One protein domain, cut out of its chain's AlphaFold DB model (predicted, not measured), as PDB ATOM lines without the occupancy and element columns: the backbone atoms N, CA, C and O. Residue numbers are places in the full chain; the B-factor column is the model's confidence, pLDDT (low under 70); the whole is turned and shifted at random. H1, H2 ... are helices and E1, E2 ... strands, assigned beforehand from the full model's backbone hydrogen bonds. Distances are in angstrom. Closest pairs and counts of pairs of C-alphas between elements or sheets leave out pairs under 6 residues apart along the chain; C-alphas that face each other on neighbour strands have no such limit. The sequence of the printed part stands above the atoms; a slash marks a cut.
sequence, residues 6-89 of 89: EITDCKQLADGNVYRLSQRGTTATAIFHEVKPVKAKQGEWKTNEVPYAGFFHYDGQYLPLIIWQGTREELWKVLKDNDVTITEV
ATOM      1  N   GLU A   6     256.748 123.569  86.205       94.31
ATOM      2  CA  GLU A   6     257.132 122.198  85.874       94.31
ATOM      3  C   GLU A   6     257.418 121.404  87.151       94.31
ATOM      4  O   GLU A   6     258.096 121.873  88.069       94.31
ATOM      5  N   ILE A   7     256.876 120.191  87.201       96.38
ATOM      6  CA  ILE A   7     257.112 119.232  88.268       96.38
ATOM      7  C   ILE A   7     258.365 118.442  87.903       96.38
ATOM      8  O   ILE A   7     258.392 117.720  86.903       96.38
ATOM      9  N   THR A   8     259.395 118.564  88.733       95.31
ATOM     10  CA  THR A   8     260.713 117.944  88.526       95.31
ATOM     11  C   THR A   8     260.996 116.802  89.502       95.31
ATOM     12  O   THR A   8     261.901 116.007  89.264       95.31
ATOM     13  N   ASP A   9     260.195 116.669  90.564       95.44
ATOM     14  CA  ASP A   9     260.297 115.600  91.562       95.44
ATOM     15  C   ASP A   9     258.902 115.079  91.941       95.44
ATOM     16  O   ASP A   9     257.967 115.858  92.140       95.44
ATOM     17  N   CYS A  10     258.761 113.761  92.108       93.56
ATOM     18  CA  CYS A  10     257.515 113.117  92.533       93.56
ATOM     19  C   CYS A  10     256.934 113.677  93.846       93.56
ATOM     20  O   CYS A  10     255.720 113.678  94.034       93.56
ATOM     21  N   LYS A  11     257.767 114.206  94.749       94.88
ATOM     22  CA  LYS A  11     257.355 114.826  96.019       94.88
ATOM     23  C   LYS A  11     256.559 116.112  95.824       94.88
ATOM     24  O   LYS A  11     255.839 116.509  96.733       94.88
ATOM     25  N   GLN A  12     256.677 116.750  94.662       95.25
ATOM     26  CA  GLN A  12     255.921 117.951  94.306       95.25
ATOM     27  C   GLN A  12     254.504 117.624  93.804       95.25
ATOM     28  O   GLN A  12     253.686 118.532  93.666       95.25
ATOM     29  N   LEU A  13     254.195 116.345  93.551       93.94
ATOM     30  CA  LEU A  13     252.829 115.903  93.292       93.94
ATOM     31  C   LEU A  13     252.031 115.944  94.601       93.94
ATOM     32  O   LEU A  13     252.374 115.255  95.567       93.94
ATOM     33  N   ALA A  14     250.971 116.740  94.626       93.50
ATOM     34  CA  ALA A  14     250.031 116.851  95.730       93.50
ATOM     35  C   ALA A  14     248.752 116.076  95.397       93.50
ATOM     36  O   ALA A  14     248.228 116.178  94.287       93.50
ATOM     37  N   ASP A  15     248.273 115.288  96.359       93.25
ATOM     38  CA  ASP A  15     247.032 114.520  96.230       93.25
ATOM     39  C   ASP A  15     245.836 115.461  96.021       93.25
ATOM     40  O   ASP A  15     245.705 116.476  96.707       93.25
ATOM     41  N   GLY A  16     244.996 115.149  95.034       91.06
ATOM     42  CA  GLY A  16     243.851 115.963  94.631       91.06
ATOM     43  C   GLY A  16     244.188 117.189  93.774       91.06
ATOM     44  O   GLY A  16     243.265 117.882  93.347       91.06
ATOM     45  N   ASN A  17     245.466 117.466  93.488       93.19
ATOM     46  CA  ASN A  17     245.847 118.610  92.661       93.19
ATOM     47  C   ASN A  17     245.797 118.285  91.159       93.19
ATOM     48  O   ASN A  17     245.983 117.134  90.747       93.19
ATOM     49  N   VAL A  18     245.553 119.311  90.342       92.25
ATOM     50  CA  VAL A  18     245.402 119.189  88.886       92.25
ATOM     51  C   VAL A  18     246.730 119.464  88.189       92.25
ATOM     52  O   VAL A  18     247.412 120.453  88.452       92.25
ATOM     53  N   TYR A  19     247.062 118.598  87.240       93.75
ATOM     54  CA  TYR A  19     248.272 118.677  86.443       93.75
ATOM     55  C   TYR A  19     247.956 118.517  84.963       93.75
ATOM     56  O   TYR A  19     246.996 117.857  84.568       93.75
ATOM     57  N   ARG A  20     248.816 119.083  84.124       94.00
ATOM     58  CA  ARG A  20     248.869 118.803  82.695       94.00
ATOM     59  C   ARG A  20     250.046 117.881  82.422       94.00
ATOM     60  O   ARG A  20     251.191 118.234  82.712       94.00
ATOM     61  N   LEU A  21     249.742 116.719  81.858       93.88
ATOM     62  CA  LEU A  21     250.700 115.735  81.380       93.88
ATOM     63  C   LEU A  21     250.892 115.955  79.883       93.88
ATOM     64  O   LEU A  21     249.910 116.034  79.147       93.88
ATOM     65  N   SER A  22     252.140 116.030  79.440       94.00
ATOM     66  CA  SER A  22     252.509 116.289  78.049       94.00
ATOM     67  C   SER A  22     253.497 115.230  77.568       94.00
ATOM     68  O   SER A  22     254.513 115.002  78.220       94.00
ATOM     69  N   GLN A  23     253.226 114.606  76.422       93.56
ATOM     70  CA  GLN A  23     254.098 113.607  75.800       93.56
ATOM     71  C   GLN A  23     253.982 113.702  74.274       93.56
ATOM     72  O   GLN A  23     252.884 113.605  73.730       93.56
ATOM     73  N   ARG A  24     255.108 113.885  73.567       90.62
ATOM     74  CA  ARG A  24     255.174 113.902  72.086       90.62
ATOM     75  C   ARG A  24     254.123 114.805  71.407       90.62
ATOM     76  O   ARG A  24     253.561 114.448  70.378       90.62
ATOM     77  N   GLY A  25     253.848 115.975  71.988       86.31
ATOM     78  CA  GLY A  25     252.877 116.946  71.463       86.31
ATOM     79  C   GLY A  25     251.416 116.696  71.859       86.31
ATOM     80  O   GLY A  25     250.575 117.555  71.611       86.31
ATOM     81  N   THR A  26     251.113 115.580  72.524       87.94
ATOM     82  CA  THR A  26     249.802 115.314  73.124       87.94
ATOM     83  C   THR A  26     249.790 115.804  74.565       87.94
ATOM     84  O   THR A  26     250.752 115.581  75.301       87.94
ATOM     85  N   THR A  27     248.698 116.444  74.988       90.81
ATOM     86  CA  THR A  27     248.516 116.890  76.374       90.81
ATOM     87  C   THR A  27     247.198 116.405  76.949       90.81
ATOM     88  O   THR A  27     246.181 116.440  76.260       90.81
ATOM     89  N   ALA A  28     247.196 116.042  78.227       90.12
ATOM     90  CA  ALA A  28     245.993 115.718  78.978       90.12
ATOM     91  C   ALA A  28     246.022 116.406  80.344       90.12
ATOM     92  O   ALA A  28     247.065 116.468  80.994       90.12
ATOM     93  N   THR A  29     244.871 116.905  80.784       91.56
ATOM     94  CA  THR A  29     244.698 117.414  82.147       91.56
ATOM     95  C   THR A  29     244.183 116.285  83.031       91.56
ATOM     96  O   THR A  29     243.250 115.571  82.650       91.56
ATOM     97  N   ALA A  30     244.798 116.106  84.194       92.88
ATOM     98  CA  ALA A  30     244.451 115.048  85.125       92.88
ATOM     99  C   ALA A  30     244.662 115.470  86.583       92.88
ATOM    100  O   ALA A  30     245.549 116.266  86.883       92.88
ATOM    101  N   ILE A  31     243.877 114.899  87.493       93.25
ATOM    102  CA  ILE A  31     244.094 115.004  88.937       93.25
ATOM    103  C   ILE A  31     245.029 113.880  89.374       93.25
ATOM    104  O   ILE A  31     244.813 112.720  89.011       93.25
ATOM    105  N   PHE A  32     246.047 114.215  90.164       94.50
ATOM    106  CA  PHE A  32     246.878 113.210  90.817       94.50
ATOM    107  C   PHE A  32     246.185 112.679  92.073       94.50
ATOM    108  O   PHE A  32     245.778 113.463  92.929       94.50
ATOM    109  N   HIS A  33     246.119 111.357  92.206       92.50
ATOM    110  CA  HIS A  33     245.664 110.695  93.421       92.50
ATOM    111  C   HIS A  33     246.646 109.638  93.910       92.50
ATOM    112  O   HIS A  33     247.221 108.894  93.114       92.50
ATOM    113  N   GLU A  34     246.793 109.542  95.228       90.69
ATOM    114  CA  GLU A  34     247.599 108.512  95.877       90.69
ATOM    115  C   GLU A  34     246.896 107.946  97.111       90.69
ATOM    116  O   GLU A  34     246.587 108.667  98.060       90.69
ATOM    117  N   VAL A  35     246.734 106.622  97.152       86.81
ATOM    118  CA  VAL A  35     246.400 105.917  98.392       86.81
ATOM    119  C   VAL A  35     247.656 105.294  98.953       86.81
ATOM    120  O   VAL A  35     248.272 104.404  98.368       86.81
ATOM    121  N   LYS A  36     248.014 105.772 100.141       78.19
ATOM    122  CA  LYS A  36     249.105 105.215 100.927       78.19
ATOM    123  C   LYS A  36     248.621 103.944 101.622       78.19
ATOM    124  O   LYS A  36     247.484 103.914 102.101       78.19
ATOM    125  N   PRO A  37     249.474 102.917 101.727       69.38
ATOM    126  CA  PRO A  37     249.089 101.682 102.377       69.38
ATOM    127  C   PRO A  37     248.840 101.976 103.854       69.38
ATOM    128  O   PRO A  37     249.702 102.502 104.565       69.38
ATOM    129  N   VAL A  38     247.642 101.648 104.329       67.50
ATOM    130  CA  VAL A  38     247.358 101.667 105.760       67.50
ATOM    131  C   VAL A  38     248.012 100.419 106.330       67.50
ATOM    132  O   VAL A  38     247.638  99.312 105.955       67.50
ATOM    133  N   LYS A  39     248.987 100.566 107.239       62.50
ATOM    134  CA  LYS A  39     249.426  99.421 108.048       62.50
ATOM    135  C   LYS A  39     248.206  98.917 108.809       62.50
ATOM    136  O   LYS A  39     247.761  99.572 109.756       62.50
ATOM    137  N   ALA A  40     247.654  97.793 108.373       56.81
ATOM    138  CA  ALA A  40     246.580  97.142 109.088       56.81
ATOM    139  C   ALA A  40     247.046  96.835 110.514       56.81
ATOM    140  O   ALA A  40     248.178  96.397 110.746       56.81
ATOM    141  N   LYS A  41     246.184  97.110 111.494       60.66
ATOM    142  CA  LYS A  41     246.409  96.614 112.850       60.66
ATOM    143  C   LYS A  41     246.300  95.092 112.811       60.66
ATOM    144  O   LYS A  41     245.508  94.545 112.046       60.66
ATOM    145  N   GLN A  42     247.083  94.410 113.642       58.25
ATOM    146  CA  GLN A  42     247.036  92.954 113.749       58.25
ATOM    147  C   GLN A  42     245.586  92.483 113.984       58.25
ATOM    148  O   GLN A  42     244.974  92.866 114.978       58.25
ATOM    149  N   GLY A  43     245.046  91.677 113.062       69.62
ATOM    150  CA  GLY A  43     243.681  91.132 113.128       69.62
ATOM    151  C   GLY A  43     242.619  91.855 112.284       69.62
ATOM    152  O   GLY A  43     241.516  91.329 112.157       69.62
ATOM    153  N   GLU A  44     242.923  93.001 111.670       64.12
ATOM    154  CA  GLU A  44     242.033  93.651 110.697       64.12
ATOM    155  C   GLU A  44     242.508  93.342 109.271       64.12
ATOM    156  O   GLU A  44     243.565  93.812 108.876       64.12
ATOM    157  N   TRP A  45     241.734  92.593 108.482       53.00
ATOM    158  CA  TRP A  45     241.951  92.500 107.033       53.00
ATOM    159  C   TRP A  45     241.190  93.638 106.353       53.00
ATOM    160  O   TRP A  45     239.967  93.724 106.509       53.00
ATOM    161  N   LYS A  46     241.867  94.517 105.602       57.34
ATOM    162  CA  LYS A  46     241.188  95.535 104.781       57.34
ATOM    163  C   LYS A  46     241.613  95.419 103.323       57.34
ATOM    164  O   LYS A  46     242.786  95.328 103.004       57.34
ATOM    165  N   THR A  47     240.647  95.516 102.414       55.03
ATOM    166  CA  THR A  47     240.856  95.511 100.953       55.03
ATOM    167  C   THR A  47     241.712  96.670 100.431       55.03
ATOM    168  O   THR A  47     242.151  96.636  99.287       55.03
ATOM    169  N   ASN A  48     241.975  97.689 101.254       55.78
ATOM    170  CA  ASN A  48     242.652  98.930 100.865       55.78
ATOM    171  C   ASN A  48     244.164  98.901 101.179       55.78
ATOM    172  O   ASN A  48     244.775  99.943 101.400       55.78
ATOM    173  N   GLU A  49     244.755  97.710 101.273       58.66
ATOM    174  CA  GLU A  49     246.162  97.511 101.653       58.66
ATOM    175  C   GLU A  49     247.154  97.720 100.501       58.66
ATOM    176  O   GLU A  49     248.354  97.856 100.745       58.66
ATOM    177  N   VAL A  50     246.678  97.779  99.255       66.62
ATOM    178  CA  VAL A  50     247.551  97.967  98.090       66.62
ATOM    179  C   VAL A  50     247.761  99.467  97.855       66.62
ATOM    180  O   VAL A  50     246.776 100.173  97.613       66.62
ATOM    181  N   PRO A  51     249.007  99.977  97.922       76.94
ATOM    182  CA  PRO A  51     249.279 101.352  97.533       76.94
ATOM    183  C   PRO A  51     248.908 101.558  96.067       76.94
ATOM    184  O   PRO A  51     249.159 100.690  95.229       76.94
ATOM    185  N   TYR A  52     248.331 102.711  95.751       86.50
ATOM    186  CA  TYR A  52     248.174 103.120  94.362       86.50
ATOM    187  C   TYR A  52     248.550 104.583  94.197       86.50
ATOM    188  O   TYR A  52     248.298 105.404  95.079       86.50
ATOM    189  N   ALA A  53     249.091 104.907  93.030       90.69
ATOM    190  CA  ALA A  53     249.258 106.271  92.557       90.69
ATOM    191  C   ALA A  53     248.705 106.361  91.132       90.69
ATOM    192  O   ALA A  53     248.853 105.429  90.340       90.69
ATOM    193  N   GLY A  54     248.051 107.463  90.780       92.75
ATOM    194  CA  GLY A  54     247.457 107.593  89.456       92.75
ATOM    195  C   GLY A  54     247.088 109.014  89.068       92.75
ATOM    196  O   GLY A  54     246.953 109.896  89.911       92.75
ATOM    197  N   PHE A  55     246.915 109.205  87.766       91.81
ATOM    198  CA  PHE A  55     246.379 110.409  87.152       91.81
ATOM    199  C   PHE A  55     245.023 110.085  86.523       91.81
ATOM    200  O   PHE A  55     244.915 109.213  85.657       91.81
ATOM    201  N   PHE A  56     243.986 110.794  86.956       90.44
ATOM    202  CA  PHE A  56     242.602 110.602  86.523       90.44
ATOM    203  C   PHE A  56     242.142 111.802  85.707       90.44
ATOM    204  O   PHE A  56     242.494 112.930  86.041       90.44
ATOM    205  N   HIS A  57     241.384 111.574  84.637       87.75
ATOM    206  CA  HIS A  57     240.953 112.631  83.733       87.75
ATOM    207  C   HIS A  57     240.175 113.728  84.469       87.75
ATOM    208  O   HIS A  57     239.386 113.455  85.374       87.75
ATOM    209  N   TYR A  58     240.447 114.982  84.102       77.62
ATOM    210  CA  TYR A  58     239.844 116.157  84.720       77.62
ATOM    211  C   TYR A  58     238.877 116.846  83.753       77.62
ATOM    212  O   TYR A  58     239.211 117.854  83.131       77.62
ATOM    213  N   ASP A  59     237.679 116.285  83.616       69.88
ATOM    214  CA  ASP A  59     236.582 116.848  82.814       69.88
ATOM    215  C   ASP A  59     235.184 116.553  83.405       69.88
ATOM    216  O   ASP A  59     234.162 116.677  82.732       69.88
ATOM    217  N   GLY A  60     235.124 116.180  84.687       65.31
ATOM    218  CA  GLY A  60     233.886 115.786  85.366       65.31
ATOM    219  C   GLY A  60     233.571 114.290  85.278       65.31
ATOM    220  O   GLY A  60     232.633 113.841  85.936       65.31
ATOM    221  N   GLN A  61     234.369 113.503  84.546       66.81
ATOM    222  CA  GLN A  61     234.342 112.043  84.598       66.81
ATOM    223  C   GLN A  61     235.669 111.513  85.153       66.81
ATOM    224  O   GLN A  61     236.738 111.777  84.611       66.81
ATOM    225  N   TYR A  62     235.616 110.716  86.225       65.56
ATOM    226  CA  TYR A  62     236.797 110.033  86.769       65.56
ATOM    227  C   TYR A  62     237.155 108.820  85.905       65.56
ATOM    228  O   TYR A  62     236.981 107.669  86.304       65.56
ATOM    229  N   LEU A  63     237.643 109.082  84.695       73.56
ATOM    230  CA  LEU A  63     238.226 108.060  83.839       73.56
ATOM    231  C   LEU A  63     239.730 107.986  84.114       73.56
ATOM    232  O   LEU A  63     240.402 109.018  84.135       73.56
ATOM    233  N   PRO A  64     240.290 106.795  84.360       74.44
ATOM    234  CA  PRO A  64     241.713 106.684  84.614       74.44
ATOM    235  C   PRO A  64     242.508 107.011  83.355       74.44
ATOM    236  O   PRO A  64     242.306 106.394  82.311       74.44
ATOM    237  N   LEU A  65     243.429 107.966  83.470       79.88
ATOM    238  CA  LEU A  65     244.388 108.261  82.411       79.88
ATOM    239  C   LEU A  65     245.598 107.333  82.548       79.88
ATOM    240  O   LEU A  65     246.056 106.740  81.577       79.88
ATOM    241  N   ILE A  66     246.094 107.200  83.781       85.31
ATOM    242  CA  ILE A  66     247.195 106.319  84.172       85.31
ATOM    243  C   ILE A  66     246.928 105.864  85.612       85.31
ATOM    244  O   ILE A  66     246.811 106.703  86.501       85.31
ATOM    245  N   ILE A  67     246.858 104.555  85.866       85.69
ATOM    246  CA  ILE A  67     246.827 103.991  87.227       85.69
ATOM    247  C   ILE A  67     248.037 103.082  87.399       85.69
ATOM    248  O   ILE A  67     248.275 102.200  86.575       85.69
ATOM    249  N   TRP A  68     248.756 103.261  88.502       89.06
ATOM    250  CA  TRP A  68     249.824 102.379  88.940       89.06
ATOM    251  C   TRP A  68     249.451 101.721  90.270       89.06
ATOM    252  O   TRP A  68     249.200 102.404  91.266       89.06
ATOM    253  N   GLN A  69     249.412 100.387  90.287       87.00
ATOM    254  CA  GLN A  69     249.270  99.597  91.514       87.00
ATOM    255  C   GLN A  69     250.633  99.485  92.200       87.00
ATOM    256  O   GLN A  69     251.311  98.464  92.113       87.00
ATOM    257  N   GLY A  70     251.054 100.575  92.825       86.38
ATOM    258  CA  GLY A  70     252.345 100.693  93.476       86.38
ATOM    259  C   GLY A  70     252.553 102.097  94.023       86.38
ATOM    260  O   GLY A  70     251.593 102.846  94.229       86.38
ATOM    261  N   THR A  71     253.804 102.466  94.274       90.25
ATOM    262  CA  THR A  71     254.115 103.757  94.898       90.25
ATOM    263  C   THR A  71     254.172 104.897  93.883       90.25
ATOM    264  O   THR A  71     254.289 104.698  92.670       90.25
ATOM    265  N   ARG A  72     254.123 106.138  94.381       92.31
ATOM    266  CA  ARG A  72     254.293 107.333  93.544       92.31
ATOM    267  C   ARG A  72     255.657 107.385  92.856       92.31
ATOM    268  O   ARG A  72     255.751 107.913  91.754       92.31
ATOM    269  N   GLU A  73     256.706 106.860  93.486       93.88
ATOM    270  CA  GLU A  73     258.063 106.831  92.936       93.88
ATOM    271  C   GLU A  73     258.147 105.903  91.721       93.88
ATOM    272  O   GLU A  73     258.798 106.234  90.729       93.88
ATOM    273  N   GLU A  74     257.461 104.762  91.775       92.94
ATOM    274  CA  GLU A  74     257.390 103.823  90.658       92.94
ATOM    275  C   GLU A  74     256.610 104.421  89.484       92.94
ATOM    276  O   GLU A  74     257.111 104.430  88.359       92.94
ATOM    277  N   LEU A  75     255.439 105.014  89.751       94.19
ATOM    278  CA  LEU A  75     254.690 105.758  88.737       94.19
ATOM    279  C   LEU A  75     255.544 106.884  88.138       94.19
ATOM    280  O   LEU A  75     255.594 107.042  86.920       94.19
ATOM    281  N   TRP A  76     256.236 107.657  88.976       95.56
ATOM    282  CA  TRP A  76     257.105 108.742  88.528       95.56
ATOM    283  C   TRP A  76     258.186 108.244  87.578       95.56
ATOM    284  O   TRP A  76     258.379 108.827  86.513       95.56
ATOM    285  N   LYS A  77     258.854 107.143  87.932       95.69
ATOM    286  CA  LYS A  77     259.861 106.520  87.078       95.69
ATOM    287  C   LYS A  77     259.277 106.143  85.718       95.69
ATOM    288  O   LYS A  77     259.839 106.541  84.706       95.69
ATOM    289  N   VAL A  78     258.123 105.472  85.685       94.00
ATOM    290  CA  VAL A  78     257.449 105.102  84.427       94.00
ATOM    291  C   VAL A  78     257.143 106.336  83.576       94.00
ATOM    292  O   VAL A  78     257.385 106.325  82.372       94.00
ATOM    293  N   LEU A  79     256.650 107.416  84.185       93.81
ATOM    294  CA  LEU A  79     256.357 108.664  83.474       93.81
ATOM    295  C   LEU A  79     257.623 109.284  82.867       93.81
ATOM    296  O   LEU A  79     257.596 109.710  81.715       93.81
ATOM    297  N   LYS A  80     258.734 109.314  83.609       94.88
ATOM    298  CA  LYS A  80     260.003 109.867  83.112       94.88
ATOM    299  C   LYS A  80     260.664 108.973  82.063       94.88
ATOM    300  O   LYS A  80     261.129 109.499  81.058       94.88
ATOM    301  N   ASP A  81     260.622 107.651  82.228       94.81
ATOM    302  CA  ASP A  81     261.119 106.684  81.237       94.81
ATOM    303  C   ASP A  81     260.356 106.794  79.901       94.81
ATOM    304  O   ASP A  81     260.892 106.483  78.838       94.81
ATOM    305  N   ASN A  82     259.112 107.282  79.944       93.00
ATOM    306  CA  ASN A  82     258.278 107.550  78.773       93.00
ATOM    307  C   ASN A  82     258.320 109.015  78.297       93.00
ATOM    308  O   ASN A  82     257.519 109.386  77.439       93.00
ATOM    309  N   ASP A  83     259.236 109.840  78.810       94.44
ATOM    310  CA  ASP A  83     259.399 111.248  78.414       94.44
ATOM    311  C   ASP A  83     258.125 112.097  78.625       94.44
ATOM    312  O   ASP A  83     257.748 112.950  77.819       94.44
ATOM    313  N   VAL A  84     257.402 111.829  79.720       95.19
ATOM    314  CA  VAL A  84     256.225 112.612  80.110       95.19
ATOM    315  C   VAL A  84     256.664 113.834  80.915       95.19
ATOM    316  O   VAL A  84     257.244 113.726  82.001       95.19
ATOM    317  N   THR A  85     256.319 115.019  80.423       95.38
ATOM    318  CA  THR A  85     256.448 116.290  81.151       95.38
ATOM    319  C   THR A  85     255.180 116.549  81.960       95.38
ATOM    320  O   THR A  85     254.077 116.292  81.482       95.38
ATOM    321  N   ILE A  86     255.315 117.048  83.191       95.25
ATOM    322  CA  ILE A  86     254.184 117.290  84.096       95.25
ATOM    323  C   ILE A  86     254.258 118.736  84.573       95.25
ATOM    324  O   ILE A  86     255.301 119.176  85.048       95.25
ATOM    325  N   THR A  87     253.159 119.471  84.447       95.31
ATOM    326  CA  THR A  87     253.069 120.890  84.825       95.31
ATOM    327  C   THR A  87     251.854 121.131  85.708       95.31
ATOM    328  O   THR A  87     250.799 120.542  85.480       95.31
ATOM    329  N   GLU A  88     252.005 121.967  86.729       93.00
ATOM    330  CA  GLU A  88     250.896 122.438  87.563       93.00
ATOM    331  C   GLU A  88     250.027 123.434  86.773       93.00
ATOM    332  O   GLU A  88     250.564 124.264  86.029       93.00
ATOM    333  N   VAL A  89     248.698 123.305  86.891       88.38
ATOM    334  CA  VAL A  89     247.691 124.064  86.112       88.38
ATOM    335  C   VAL A  89     247.019 125.148  86.948       88.38
ATOM    336  O   VAL A  89     246.632 124.864  88.100       88.38
TER     337      VAL A  89
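This is residues 6 to 89 of the 89 residues of an uncharacterized protein of Lactobacillus xujianguonis (UniProt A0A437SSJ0). A strongly twisted sheet of five strands is covered on one face by a single helix, H1, while the long link between E2 and E3, residues 36 to 51, reaches out as an arm that makes the length. The printed part has 84 residues, with E1, E2, E3, E4, H1 and E5 along the chain; the sheet's order is E4, E3, E2, E1, E5, antiparallel throughout. The class is mixed, helices and strands, with 41 of the 84 residues, under half, in named elements. It is only just compact, close to loose, with a radius of gyration of the C-alphas of 13.9 A and spans of 50 by 28 by 18 A.

Pass residues 6 to 17, which hold no named element, and find C-alpha 18 at (245.402, 119.189, 88.886), where E1, residues 18 to 23, begins. E2, residues 26 to 35, runs 27.2 A and bends by 58 degrees at residue 29. E3 is residues 52 to 57, 16.0 A, and E4 residues 64 to 68. H1, residues 72 to 81, spans 14.1 A, and E5, residues 85 to 88, ends at C-alpha 88, (250.896, 122.438, 87.563).

E1 to E4 form a meander, each strand the antiparallel neighbour of the one before; look at N 21 and O 28, 2.8 A, N 33 and O 54, 2.8 A, and N 55 and O 66, 2.8 A. Edge strand E5 pairs with E1 through N 20 and O 87, 2.8 A. H1 is on the sheet, in two layers, helix over one face; its closest C-alphas to E3 are Arg 72 and Ala 53, 5.2 A. In H1 every O i to N i+4 pair is within hydrogen-bond range. E4 and E5 are apart.

The C-alphas of Gly 25 and Gly 43, the two farthest apart, are 49.9 A apart. The printed part has no cut, and the link from E2 to E3 is long. Confidence is under 70 at residues 37 to 50 and 59 to 62.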